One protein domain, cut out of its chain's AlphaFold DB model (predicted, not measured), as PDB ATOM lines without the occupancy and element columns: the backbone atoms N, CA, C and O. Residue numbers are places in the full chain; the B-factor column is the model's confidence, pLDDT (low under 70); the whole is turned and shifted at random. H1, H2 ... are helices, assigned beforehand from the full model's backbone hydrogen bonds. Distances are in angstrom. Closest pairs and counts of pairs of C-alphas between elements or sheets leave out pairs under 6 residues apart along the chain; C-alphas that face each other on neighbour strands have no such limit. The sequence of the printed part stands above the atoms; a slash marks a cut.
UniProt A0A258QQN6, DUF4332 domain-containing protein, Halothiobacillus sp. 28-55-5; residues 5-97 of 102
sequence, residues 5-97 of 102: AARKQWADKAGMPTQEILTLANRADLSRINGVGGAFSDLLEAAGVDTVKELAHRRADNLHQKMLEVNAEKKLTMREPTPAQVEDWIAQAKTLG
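What this domain is: This is residues 5 to 97 of the 102 residues of the protein "DUF4332 domain-containing protein" of Halothiobacillus sp. 28-55-5 (UniProt A0A258QQN6). Look first at the longest helix, H5: it meets H6 at a corner near the start of both, like an L, with H3 in the angle of the L and the short H4 packed on H6. From this body H2 leads away as an arm, and H1 turns off at its far end. The printed part has 93 residues with six named helices, H1 to H6 in order along the chain, and no named strand; the class is all helix. The whole is compact, with a radius of gyration of the C-alphas of 13.7 A, and spans 40 by 31 by 17 A, the arm adding to the longest span.

Where its parts are: Find C-alpha 60 at (96.463, 159.771, 76.492); from there H5, residues 60 to 74, runs 20.5 A to C-alpha 74 at (97.118, 140.718, 83.968). H6, residues 83 to 96, covers 19.9 A and ends at C-alpha 96 at (113.318, 162.660, 76.360). H3 is residues 38 to 46, 12.1 A long, and H4 is residues 52 to 56, 6.3 A. H2, residues 18 to 30, measures 18.5 A. H1, residues 5 to 14, begins at C-alpha 5 at (125.742, 144.223, 68.710) and measures 14.4 A.

How they stand to each other: Start at H5, whose residues 60 to 64 alone touch H6; the closest C-alphas, of Ala 60 and Glu 87, are 5.4 A apart. These two run opposite ways at a steep tilt of 68 degrees, only just short of about perpendicular. With residues 67 to 71 alone H5 touches H3, about perpendicular at 79 degrees, the closest C-alphas being those of Leu 43 and Met 67 at 6.5 A. Look next at H4, which touches H6, the closest C-alphas being those of Ala 56 and Lys 94 at 4.7 A. H3 and H6 are apart. H2 touches H3 with residues 27 to 30 alone, opposite ways at a steep tilt of 65 degrees; the C-alphas of Arg 27 and Ser 41 are closest at 5.3 A. H1 touches H2, the closest C-alphas being those of Ala 11 and Thr 18 at 5.0 A. In H1, H2, H3, H4, H5 and H6 every O i to N i+4 pair is within hydrogen-bond range.

The domain as a whole: The two C-alphas farthest apart, of Lys 13 and Asp 61, are 40.8 A apart. The printed part has no cut and no long link. Its mean pLDDT is 96.3, and no printed residue is under 70.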
ATOM      1  N   ALA A   5     124.502 144.910  68.357       94.06
ATOM      2  CA  ALA A   5     125.742 144.223  68.710       94.06
ATOM      3  C   ALA A   5     125.904 144.075  70.231       94.06
ATOM      4  O   ALA A   5     126.245 142.996  70.717       94.06
ATOM      5  N   ALA A   6     125.600 145.132  70.993       93.62
ATOM      6  CA  ALA A   6     125.646 145.066  72.447       93.62
ATOM      7  C   ALA A   6     124.604 144.078  72.993       93.62
ATOM      8  O   ALA A   6     124.916 143.321  73.906       93.62
ATOM      9  N   ARG A   7     123.378 144.052  72.450       95.81
ATOM     10  CA  ARG A   7     122.350 143.087  72.882       95.81
ATOM     11  C   ARG A   7     122.767 141.645  72.627       95.81
ATOM     12  O   ARG A   7     122.595 140.833  73.526       95.81
ATOM     13  N   LYS A   8     123.375 141.345  71.474       94.38
ATOM     14  CA  LYS A   8     123.906 140.004  71.176       94.38
ATOM     15  C   LYS A   8     124.948 139.563  72.209       94.38
ATOM     16  O   LYS A   8     124.831 138.487  72.775       94.38
ATOM     17  N   GLN A   9     125.903 140.434  72.538       95.69
ATOM     18  CA  GLN A   9     126.912 140.130  73.561       95.69
ATOM     19  C   GLN A   9     126.299 139.858  74.941       95.69
ATOM     20  O   GLN A   9     126.792 139.010  75.681       95.69
ATOM     21  N   TRP A  10     125.251 140.597  75.312       95.12
ATOM     22  CA  TRP A  10     124.539 140.374  76.572       95.12
ATOM     23  C   TRP A  10     123.710 139.088  76.551       95.12
ATOM     24  O   TRP A  10     123.700 138.380  77.551       95.12
ATOM     25  N   ALA A  11     123.082 138.765  75.421       95.94
ATOM     26  CA  ALA A  11     122.335 137.528  75.210       95.94
ATOM     27  C   ALA A  11     123.229 136.293  75.406       95.94
ATOM     28  O   ALA A  11     122.904 135.425  76.212       95.94
ATOM     29  N   ASP A  12     124.405 136.284  74.768       95.56
ATOM     30  CA  ASP A  12     125.380 135.193  74.879       95.56
ATOM     31  C   ASP A  12     125.873 135.016  76.327       95.56
ATOM     32  O   ASP A  12     125.988 133.897  76.821       95.56
ATOM     33  N   LYS A  13     126.129 136.123  77.039       95.44
ATOM     34  CA  LYS A  13     126.580 136.098  78.443       95.44
ATOM     35  C   LYS A  13     125.497 135.648  79.417       95.44
ATOM     36  O   LYS A  13     125.810 134.979  80.396       95.44
ATOM     37  N   ALA A  14     124.257 136.068  79.187       93.62
ATOM     38  CA  ALA A  14     123.127 135.746  80.049       93.62
ATOM     39  C   ALA A  14     122.525 134.365  79.743       93.62
ATOM     40  O   ALA A  14     121.712 133.880  80.523       93.62
ATOM     41  N   GLY A  15     122.896 133.741  78.617       94.94
ATOM     42  CA  GLY A  15     122.255 132.516  78.139       94.94
ATOM     43  C   GLY A  15     120.786 132.733  77.763       94.94
ATOM     44  O   GLY A  15     119.979 131.819  77.900       94.94
ATOM     45  N   MET A  16     120.431 133.947  77.330       94.31
ATOM     46  CA  MET A  16     119.055 134.360  77.033       94.31
ATOM     47  C   MET A  16     118.893 134.709  75.551       94.31
ATOM     48  O   MET A  16     119.847 135.175  74.923       94.31
ATOM     49  N   PRO A  17     117.689 134.572  74.972       96.00
ATOM     50  CA  PRO A  17     117.413 135.061  73.629       96.00
ATOM     51  C   PRO A  17     117.679 136.568  73.502       96.00
ATOM     52  O   PRO A  17     117.318 137.363  74.368       96.00
ATOM     53  N   THR A  18     118.247 137.001  72.370       94.00
ATOM     54  CA  THR A  18     118.500 138.434  72.111       94.00
ATOM     55  C   THR A  18     117.222 139.276  72.156       94.00
ATOM     56  O   THR A  18     117.275 140.451  72.517       94.00
ATOM     57  N   GLN A  19     116.075 138.677  71.830       93.69
ATOM     58  CA  GLN A  19     114.772 139.327  71.922       93.69
ATOM     59  C   GLN A  19     114.396 139.675  73.369       93.69
ATOM     60  O   GLN A  19     113.942 140.786  73.610       93.69
ATOM     61  N   GLU A  20     114.666 138.802  74.342       95.00
ATOM     62  CA  GLU A  20     114.397 139.103  75.756       95.00
ATOM     63  C   GLU A  20     115.290 140.241  76.264       95.00
ATOM     64  O   GLU A  20     114.836 141.133  76.978       95.00
ATOM     65  N   ILE A  21     116.550 140.283  75.817       96.12
ATOM     66  CA  ILE A  21     117.456 141.401  76.109       96.12
ATOM     67  C   ILE A  21     116.952 142.710  75.481       96.12
ATOM     68  O   ILE A  21     117.113 143.774  76.079       96.12
ATOM     69  N   LEU A  22     116.353 142.660  74.285       95.56
ATOM     70  CA  LEU A  22     115.720 143.828  73.668       95.56
ATOM     71  C   LEU A  22     114.519 144.303  74.490       95.56
ATOM     72  O   LEU A  22     114.455 145.487  74.805       95.56
ATOM     73  N   THR A  23     113.631 143.394  74.892       94.88
ATOM     74  CA  THR A  23     112.487 143.698  75.761       94.88
ATOM     75  C   THR A  23     112.938 144.358  77.066       94.88
ATOM     76  O   THR A  23     112.456 145.431  77.424       94.88
ATOM     77  N   LEU A  24     113.946 143.795  77.739       95.06
ATOM     78  CA  LEU A  24     114.521 144.381  78.953       95.06
ATOM     79  C   LEU A  24     115.125 145.770  78.704       95.06
ATOM     80  O   LEU A  24     114.935 146.682  79.507       95.06
ATOM     81  N   ALA A  25     115.836 145.957  77.587       96.06
ATOM     82  CA  ALA A  25     116.419 147.247  77.229       96.06
ATOM     83  C   ALA A  25     115.348 148.315  76.958       96.06
ATOM     84  O   ALA A  25     115.524 149.469  77.343       96.06
ATOM     85  N   ASN A  26     114.247 147.923  76.328       96.44
ATOM     86  CA  ASN A  26     113.104 148.774  76.028       96.44
ATOM     87  C   ASN A  26     112.350 149.204  77.292       96.44
ATOM     88  O   ASN A  26     112.138 150.400  77.498       96.44
ATOM     89  N   ARG A  27     112.066 148.266  78.204       95.69
ATOM     90  CA  ARG A  27     111.508 148.573  79.534       95.69
ATOM     91  C   ARG A  27     112.416 149.502  80.332       95.69
ATOM     92  O   ARG A  27     111.939 150.465  80.926       95.69
ATOM     93  N   ALA A  28     113.728 149.262  80.295       95.56
ATOM     94  CA  ALA A  28     114.709 150.131  80.942       95.56
ATOM     95  C   ALA A  28     114.780 151.533  80.304       95.56
ATOM     96  O   ALA A  28     115.085 152.510  80.989       95.56
ATOM     97  N   ASP A  29     114.505 151.662  79.002       96.44
ATOM     98  CA  ASP A  29     114.398 152.967  78.344       96.44
ATOM     99  C   ASP A  29     113.118 153.702  78.776       96.44
ATOM    100  O   ASP A  29     113.179 154.884  79.113       96.44
ATOM    101  N   LEU A  30     111.981 152.999  78.849       97.50
ATOM    102  CA  LEU A  30     110.717 153.533  79.375       97.50
ATOM    103  C   LEU A  30     110.844 153.981  80.834       97.50
ATOM    104  O   LEU A  30     110.331 155.042  81.191       97.50
ATOM    105  N   SER A  31     111.585 153.242  81.664       96.00
ATOM    106  CA  SER A  31     111.753 153.573  83.083       96.00
ATOM    107  C   SER A  31     112.594 154.828  83.354       96.00
ATOM    108  O   SER A  31     112.811 155.199  84.505       96.00
ATOM    109  N   ARG A  32     113.110 155.488  82.308       96.06
ATOM    110  CA  ARG A  32     113.730 156.818  82.414       96.06
ATOM    111  C   ARG A  32     112.701 157.936  82.597       96.06
ATOM    112  O   ARG A  32     113.090 159.046  82.951       96.06
ATOM    113  N   ILE A  33     111.429 157.675  82.296       97.75
ATOM    114  CA  ILE A  33     110.326 158.617  82.493       97.75
ATOM    115  C   ILE A  33     109.987 158.651  83.983       97.75
ATOM    116  O   ILE A  33     109.757 157.612  84.606       97.75
ATOM    117  N   ASN A  34     109.938 159.846  84.568       97.25
ATOM    118  CA  ASN A  34     109.624 159.999  85.983       97.25
ATOM    119  C   ASN A  34     108.222 159.452  86.270       97.25
ATOM    120  O   ASN A  34     107.246 159.837  85.629       97.25
ATOM    121  N   GLY A  35     108.129 158.552  87.249       95.38
ATOM    122  CA  GLY A  35     106.883 157.873  87.604       95.38
ATOM    123  C   GLY A  35     106.629 156.564  86.848       95.38
ATOM    124  O   GLY A  35     105.713 155.840  87.231       95.38
ATOM    125  N   VAL A  36     107.454 156.210  85.855       97.06
ATOM    126  CA  VAL A  36     107.414 154.901  85.188       97.06
ATOM    127  C   VAL A  36     108.486 153.998  85.801       97.06
ATOM    128  O   VAL A  36     109.658 154.056  85.453       97.06
ATOM    129  N   GLY A  37     108.087 153.161  86.760       94.06
ATOM    130  CA  GLY A  37     108.921 152.065  87.271       94.06
ATOM    131  C   GLY A  37     108.698 150.761  86.498       94.06
ATOM    132  O   GLY A  37     107.879 150.725  85.586       94.06
ATOM    133  N   GLY A  38     109.346 149.671  86.924       93.50
ATOM    134  CA  GLY A  38     109.252 148.357  86.261       93.50
ATOM    135  C   GLY A  38     107.815 147.864  86.028       93.50
ATOM    136  O   GLY A  38     107.459 147.469  84.926       93.50
ATOM    137  N   ALA A  39     106.946 147.985  87.034       95.25
ATOM    138  CA  ALA A  39     105.550 147.558  86.911       95.25
ATOM    139  C   ALA A  39     104.764 148.382  85.867       95.25
ATOM    140  O   ALA A  39     103.961 147.839  85.114       95.25
ATOM    141  N   PHE A  40     105.019 149.693  85.784       97.50
ATOM    142  CA  PHE A  40     104.387 150.541  84.772       97.50
ATOM    143  C   PHE A  40     105.018 150.364  83.390       97.50
ATOM    144  O   PHE A  40     104.284 150.420  82.411       97.50
ATOM    145  N   SER A  41     106.325 150.102  83.284       96.81
ATOM    146  CA  SER A  41     106.936 149.746  81.997       96.81
ATOM    147  C   SER A  41     106.392 148.422  81.461       96.81
ATOM    148  O   SER A  41     106.105 148.329  80.274       96.81
ATOM    149  N   ASP A  42     106.168 147.436  82.333       96.25
ATOM    150  CA  ASP A  42     105.565 146.154  81.956       96.25
ATOM    151  C   ASP A  42     104.111 146.333  81.509       96.25
ATOM    152  O   ASP A  42     103.674 145.729  80.530       96.25
ATOM    153  N   LEU A  43     103.356 147.189  82.206       97.75
ATOM    154  CA  LEU A  43     101.984 147.515  81.828       97.75
ATOM    155  C   LEU A  43     101.914 148.285  80.504       97.75
ATOM    156  O   LEU A  43     101.020 148.022  79.704       97.75
ATOM    157  N   LEU A  44     102.843 149.211  80.259       98.00
ATOM    158  CA  LEU A  44     102.943 149.937  78.992       98.00
ATOM    159  C   LEU A  44     103.219 148.978  77.831       98.00
ATOM    160  O   LEU A  44     102.479 149.010  76.851       98.00
ATOM    161  N   GLU A  45     104.190 148.075  77.975       96.69
ATOM    162  CA  GLU A  45     104.471 147.032  76.980       96.69
ATOM    163  C   GLU A  45     103.245 146.143  76.753       96.69
ATOM    164  O   GLU A  45     102.808 145.925  75.625       96.69
ATOM    165  N   ALA A  46     102.603 145.687  77.830       96.94
ATOM    166  CA  ALA A  46     101.400 144.872  77.724       96.94
ATOM    167  C   ALA A  46     100.210 145.625  77.092       96.94
ATOM    168  O   ALA A  46      99.322 144.980  76.530       96.94
ATOM    169  N   ALA A  47     100.196 146.959  77.161       97.19
ATOM    170  CA  ALA A  47      99.260 147.845  76.471       97.19
ATOM    171  C   ALA A  47      99.700 148.201  75.032       97.19
ATOM    172  O   ALA A  47      99.019 148.974  74.353       97.19
ATOM    173  N   GLY A  48     100.802 147.618  74.545       96.62
ATOM    174  CA  GLY A  48     101.337 147.781  73.193       96.62
ATOM    175  C   GLY A  48     102.261 148.987  73.024       96.62
ATOM    176  O   GLY A  48     102.325 149.552  71.931       96.62
ATOM    177  N   VAL A  49     102.898 149.454  74.095       97.94
ATOM    178  CA  VAL A  49     103.884 150.540  74.070       97.94
ATOM    179  C   VAL A  49     105.229 149.997  74.524       97.94
ATOM    180  O   VAL A  49     105.516 149.940  75.717       97.94
ATOM    181  N   ASP A  50     106.072 149.663  73.559       95.75
ATOM    182  CA  ASP A  50     107.351 149.012  73.822       95.75
ATOM    183  C   ASP A  50     108.473 150.045  73.950       95.75
ATOM    184  O   ASP A  50     109.544 149.757  74.477       95.75
ATOM    185  N   THR A  51     108.270 151.271  73.456       97.81
ATOM    186  CA  THR A  51     109.350 152.260  73.356       97.81
ATOM    187  C   THR A  51     108.935 153.664  73.775       97.81
ATOM    188  O   THR A  51     107.786 154.080  73.621       97.81
ATOM    189  N   VAL A  52     109.915 154.460  74.219       97.31
ATOM    190  CA  VAL A  52     109.728 155.897  74.499       97.31
ATOM    191  C   VAL A  52     109.204 156.641  73.263       97.31
ATOM    192  O   VAL A  52     108.372 157.536  73.381       97.31
ATOM    193  N   LYS A  53     109.654 156.258  72.060       96.50
ATOM    194  CA  LYS A  53     109.199 156.877  70.806       96.50
ATOM    195  C   LYS A  53     107.723 156.589  70.547       96.50
ATOM    196  O   LYS A  53     106.981 157.501  70.210       96.50
ATOM    197  N   GLU A  54     107.289 155.349  70.736       97.62
ATOM    198  CA  GLU A  54     105.879 154.982  70.591       97.62
ATOM    199  C   GLU A  54     105.007 155.711  71.606       97.62
ATOM    200  O   GLU A  54     103.981 156.270  71.224       97.62
ATOM    201  N   LEU A  55     105.439 155.766  72.871       98.12
ATOM    202  CA  LEU A  55     104.722 156.476  73.926       98.12
ATOM    203  C   LEU A  55     104.494 157.948  73.561       98.12
ATOM    204  O   LEU A  55     103.382 158.451  73.708       98.12
ATOM    205  N   ALA A  56     105.504 158.617  73.000       97.69
ATOM    206  CA  ALA A  56     105.414 160.012  72.571       97.69
ATOM    207  C   ALA A  56     104.317 160.275  71.515       97.69
ATOM    208  O   ALA A  56     103.846 161.408  71.386       97.69
ATOM    209  N   HIS A  57     103.894 159.246  70.774       97.19
ATOM    210  CA  HIS A  57     102.870 159.331  69.731       97.19
ATOM    211  C   HIS A  57     101.482 158.843  70.175       97.19
ATOM    212  O   HIS A  57     100.534 158.901  69.389       97.19
ATOM    213  N   ARG A  58     101.321 158.365  71.415       97.69
ATOM    214  CA  ARG A  58     100.028 157.869  71.910       97.69
ATOM    215  C   ARG A  58      99.054 159.005  72.237       97.69
ATOM    216  O   ARG A  58      99.441 160.107  72.622       97.69
ATOM    217  N   ARG A  59      97.755 158.697  72.121       97.88
ATOM    218  CA  ARG A  59      96.658 159.510  72.670       97.88
ATOM    219  C   ARG A  59      96.419 159.089  74.120       97.88
ATOM    220  O   ARG A  59      96.138 157.913  74.346       97.88
ATOM    221  N   ALA A  60      96.507 160.035  75.053       97.50
ATOM    222  CA  ALA A  60      96.463 159.771  76.492       97.50
ATOM    223  C   ALA A  60      95.211 158.994  76.920       97.50
ATOM    224  O   ALA A  60      95.351 157.921  77.499       97.50
ATOM    225  N   ASP A  61      94.018 159.451  76.528       97.38
ATOM    226  CA  ASP A  61      92.753 158.796  76.899       97.38
ATOM    227  C   ASP A  61      92.693 157.330  76.452       97.38
ATOM    228  O   ASP A  61      92.301 156.449  77.213       97.38
ATOM    229  N   ASN A  62      93.140 157.046  75.223       98.25
ATOM    230  CA  ASN A  62      93.124 155.681  74.688       98.25
ATOM    231  C   ASN A  62      94.125 154.790  75.403       98.25
ATOM    232  O   ASN A  62      93.832 153.630  75.677       98.25
ATOM    233  N   LEU A  63      95.319 155.323  75.662       98.38
ATOM    234  CA  LEU A  63      96.352 154.575  76.355       98.38
ATOM    235  C   LEU A  63      95.924 154.287  77.793       98.38
ATOM    236  O   LEU A  63      96.061 153.156  78.239       98.38
ATOM    237  N   HIS A  64      95.351 155.270  78.486       98.50
ATOM    238  CA  HIS A  64      94.845 155.106  79.844       98.50
ATOM    239  C   HIS A  64      93.787 154.005  79.918       98.50
ATOM    240  O   HIS A  64      93.968 153.054  80.675       98.50
ATOM    241  N   GLN A  65      92.755 154.063  79.070       98.31
ATOM    242  CA  GLN A  65      91.738 153.010  79.006       98.31
ATOM    243  C   GLN A  65      92.359 151.643  78.710       98.31
ATOM    244  O   GLN A  65      92.063 150.668  79.401       98.31
ATOM    245  N   LYS A  66      93.301 151.574  77.759       98.38
ATOM    246  CA  LYS A  66      93.947 150.304  77.425       98.38
ATOM    247  C   LYS A  66      94.778 149.738  78.574       98.38
ATOM    248  O   LYS A  66      94.770 148.530  78.798       98.38
ATOM    249  N   MET A  67      95.484 150.594  79.309       98.00
ATOM    250  CA  MET A  67      96.252 150.193  80.486       98.00
ATOM    251  C   MET A  67      95.339 149.669  81.599       98.00
ATOM    252  O   MET A  67      95.706 148.698  82.250       98.00
ATOM    253  N   LEU A  68      94.150 150.247  81.796       97.94
ATOM    254  CA  LEU A  68      93.177 149.725  82.761       97.94
ATOM    255  C   LEU A  68      92.649 148.344  82.354       97.94
ATOM    256  O   LEU A  68      92.686 147.426  83.169       97.94
ATOM    257  N   GLU A  69      92.234 148.171  81.093       97.94
ATOM    258  CA  GLU A  69      91.789 146.872  80.559       97.94
ATOM    259  C   GLU A  69      92.848 145.785  80.781       97.94
ATOM    260  O   GLU A  69      92.583 144.734  81.363       97.94
ATOM    261  N   VAL A  70      94.086 146.066  80.366       97.75
ATOM    262  CA  VAL A  70      95.195 145.114  80.474       97.75
ATOM    263  C   VAL A  70      95.550 144.835  81.932       97.75
ATOM    264  O   VAL A  70      95.872 143.696  82.273       97.75
ATOM    265  N   ASN A  71      95.493 145.838  82.813       97.25
ATOM    266  CA  ASN A  71      95.802 145.635  84.225       97.25
ATOM    267  C   ASN A  71      94.707 144.847  84.956       97.25
ATOM    268  O   ASN A  71      95.028 144.067  85.851       97.25
ATOM    269  N   ALA A  72      93.441 144.982  84.552       96.88
ATOM    270  CA  ALA A  72      92.350 144.168  85.081       96.88
ATOM    271  C   ALA A  72      92.556 142.673  84.770       96.88
ATOM    272  O   ALA A  72      92.300 141.818  85.622       96.88
ATOM    273  N   GLU A  73      93.078 142.358  83.580       96.75
ATOM    274  CA  GLU A  73      93.368 140.986  83.153       96.75
ATOM    275  C   GLU A  73      94.665 140.435  83.763       96.75
ATOM    276  O   GLU A  73      94.689 139.326  84.299       96.75
ATOM    277  N   LYS A  74      95.759 141.201  83.676       95.94
ATOM    278  CA  LYS A  74      97.118 140.718  83.968       95.94
ATOM    279  C   LYS A  74      97.635 141.087  85.356       95.94
ATOM    280  O   LYS A  74      98.626 140.503  85.787       95.94
ATOM    281  N   LYS A  75      96.990 142.030  86.052       95.56
ATOM    282  CA  LYS A  75      97.338 142.487  87.411       95.56
ATOM    283  C   LYS A  75      98.822 142.844  87.566       95.56
ATOM    284  O   LYS A  75      99.480 142.422  88.513       95.56
ATOM    285  N   LEU A  76      99.349 143.605  86.607       94.50
ATOM    286  CA  LEU A  76     100.765 143.982  86.540       94.50
ATOM    287  C   LEU A  76     101.124 145.070  87.555       94.50
ATOM    288  O   LEU A  76     102.254 145.122  88.036       94.50
ATOM    289  N   THR A  77     100.168 145.931  87.909       94.56
ATOM    290  CA  THR A  77     100.357 146.985  88.905       94.56
ATOM    291  C   THR A  77      99.320 146.888  90.016       94.56
ATOM    292  O   THR A  77      98.134 146.663  89.781       94.56
ATOM    293  N   MET A  78      99.772 147.117  91.251       91.00
ATOM    294  CA  MET A  78      98.895 147.215  92.427       91.00
ATOM    295  C   MET A  78      98.057 148.497  92.419       91.00
ATOM    296  O   MET A  78      96.952 148.528  92.950       91.00
ATOM    297  N   ARG A  79      98.605 149.570  91.838       91.38
ATOM    298  CA  ARG A  79      97.939 150.862  91.681       91.38
ATOM    299  C   ARG A  79      97.771 151.159  90.201       91.38
ATOM    300  O   ARG A  79      98.737 151.102  89.439       91.38
ATOM    301  N   GLU A  80      96.557 151.525  89.826       93.19
ATOM    302  CA  GLU A  80      96.237 151.963  88.475       93.19
ATOM    303  C   GLU A  80      96.816 153.359  88.193       93.19
ATOM    304  O   GLU A  80      96.861 154.209  89.096       93.19
ATOM    305  N   PRO A  81      97.276 153.618  86.957       95.50
ATOM    306  CA  PRO A  81      97.711 154.949  86.568       95.50
ATOM    307  C   PRO A  81      96.512 155.903  86.508       95.50
ATOM    308  O   PRO A  81      95.424 155.535  86.061       95.50
ATOM    309  N   THR A  82      96.704 157.154  86.921       97.75
ATOM    310  CA  THR A  82      95.705 158.204  86.683       97.75
ATOM    311  C   THR A  82      95.835 158.762  85.259       97.75
ATOM    312  O   THR A  82      96.925 158.694  84.682       97.75
ATOM    313  N   PRO A  83      94.779 159.374  84.686       97.94
ATOM    314  CA  PRO A  83      94.870 160.022  83.374       97.94
ATOM    315  C   PRO A  83      96.000 161.059  83.302       97.94
ATOM    316  O   PRO A  83      96.809 161.029  82.380       97.94
ATOM    317  N   ALA A  84      96.136 161.890  84.341       98.12
ATOM    318  CA  ALA A  84      97.188 162.902  84.431       98.12
ATOM    319  C   ALA A  84      98.606 162.300  84.447       98.12
ATOM    320  O   ALA A  84      99.526 162.885  83.883       98.12
ATOM    321  N   GLN A  85      98.797 161.124  85.061       98.12
ATOM    322  CA  GLN A  85     100.084 160.423  84.995       98.12
ATOM    323  C   GLN A  85     100.398 159.987  83.564       98.12
ATOM    324  O   GLN A  85     101.516 160.177  83.104       98.12
ATOM    325  N   VAL A  86      99.412 159.445  82.842       98.19
ATOM    326  CA  VAL A  86      99.600 159.011  81.450       98.19
ATOM    327  C   VAL A  86      99.908 160.199  80.534       98.19
ATOM    328  O   VAL A  86     100.799 160.106  79.691       98.19
ATOM    329  N   GLU A  87      99.220 161.326  80.713       98.38
ATOM    330  CA  GLU A  87      99.501 162.570  79.985       98.38
ATOM    331  C   GLU A  87     100.927 163.074  80.228       98.38
ATOM    332  O   GLU A  87     101.647 163.380  79.273       98.38
ATOM    333  N   ASP A  88     101.353 163.109  81.493       98.50
ATOM    334  CA  ASP A  88     102.700 163.523  81.878       98.50
ATOM    335  C   ASP A  88     103.768 162.585  81.297       98.50
ATOM    336  O   ASP A  88     104.755 163.043  80.722       98.50
ATOM    337  N   TRP A  89     103.546 161.268  81.325       98.56
ATOM    338  CA  TRP A  89     104.464 160.307  80.712       98.56
ATOM    339  C   TRP A  89     104.610 160.513  79.204       98.56
ATOM    340  O   TRP A  89     105.726 160.465  78.684       98.56
ATOM    341  N   ILE A  90     103.513 160.789  78.493       98.31
ATOM    342  CA  ILE A  90     103.545 161.104  77.057       98.31
ATOM    343  C   ILE A  90     104.296 162.419  76.810       98.31
ATOM    344  O   ILE A  90     105.085 162.510  75.865       98.31
ATOM    345  N   ALA A  91     104.088 163.438  77.648       98.19
ATOM    346  CA  ALA A  91     104.792 164.714  77.543       98.19
ATOM    347  C   ALA A  91     106.303 164.552  77.766       98.19
ATOM    348  O   ALA A  91     107.100 165.027  76.956       98.19
ATOM    349  N   GLN A  92     106.702 163.812  78.802       98.25
ATOM    350  CA  GLN A  92     108.098 163.464  79.057       98.25
ATOM    351  C   GLN A  92     108.696 162.642  77.906       98.25
ATOM    352  O   GLN A  92     109.815 162.904  77.471       98.25
ATOM    353  N   ALA A  93     107.957 161.681  77.349       97.69
ATOM    354  CA  ALA A  93     108.433 160.861  76.237       97.69
ATOM    355  C   ALA A  93     108.763 161.696  74.986       97.69
ATOM    356  O   ALA A  93     109.773 161.447  74.321       97.69
ATOM    357  N   LYS A  94     107.952 162.726  74.697       97.06
ATOM    358  CA  LYS A  94     108.178 163.664  73.584       97.06
ATOM    359  C   LYS A  94     109.472 164.466  73.727       97.06
ATOM    360  O   LYS A  94     110.077 164.803  72.714       97.06
ATOM    361  N   THR A  95     109.898 164.773  74.951       96.31
ATOM    362  CA  THR A  95     111.115 165.565  75.203       96.31
ATOM    363  C   THR A  95     112.360 164.695  75.355       96.31
ATOM    364  O   THR A  95     113.450 165.094  74.951       96.31
ATOM    365  N   LEU A  96     112.208 163.498  75.922       94.00
ATOM    366  CA  LEU A  96     113.318 162.660  76.360       94.00
ATOM    367  C   LEU A  96     114.058 161.958  75.211       94.00
ATOM    368  O   LEU A  96     115.275 161.758  75.298       94.00
ATOM    369  N   GLY A  97     113.322 161.545  74.173       89.25
ATOM    370  CA  GLY A  97     113.832 160.730  73.070       89.25
ATOM    371  C   GLY A  97     114.244 159.302  73.479       89.25
ATOM    372  O   GLY A  97     114.780 159.045  74.565       89.25
TER     373      GLY A  97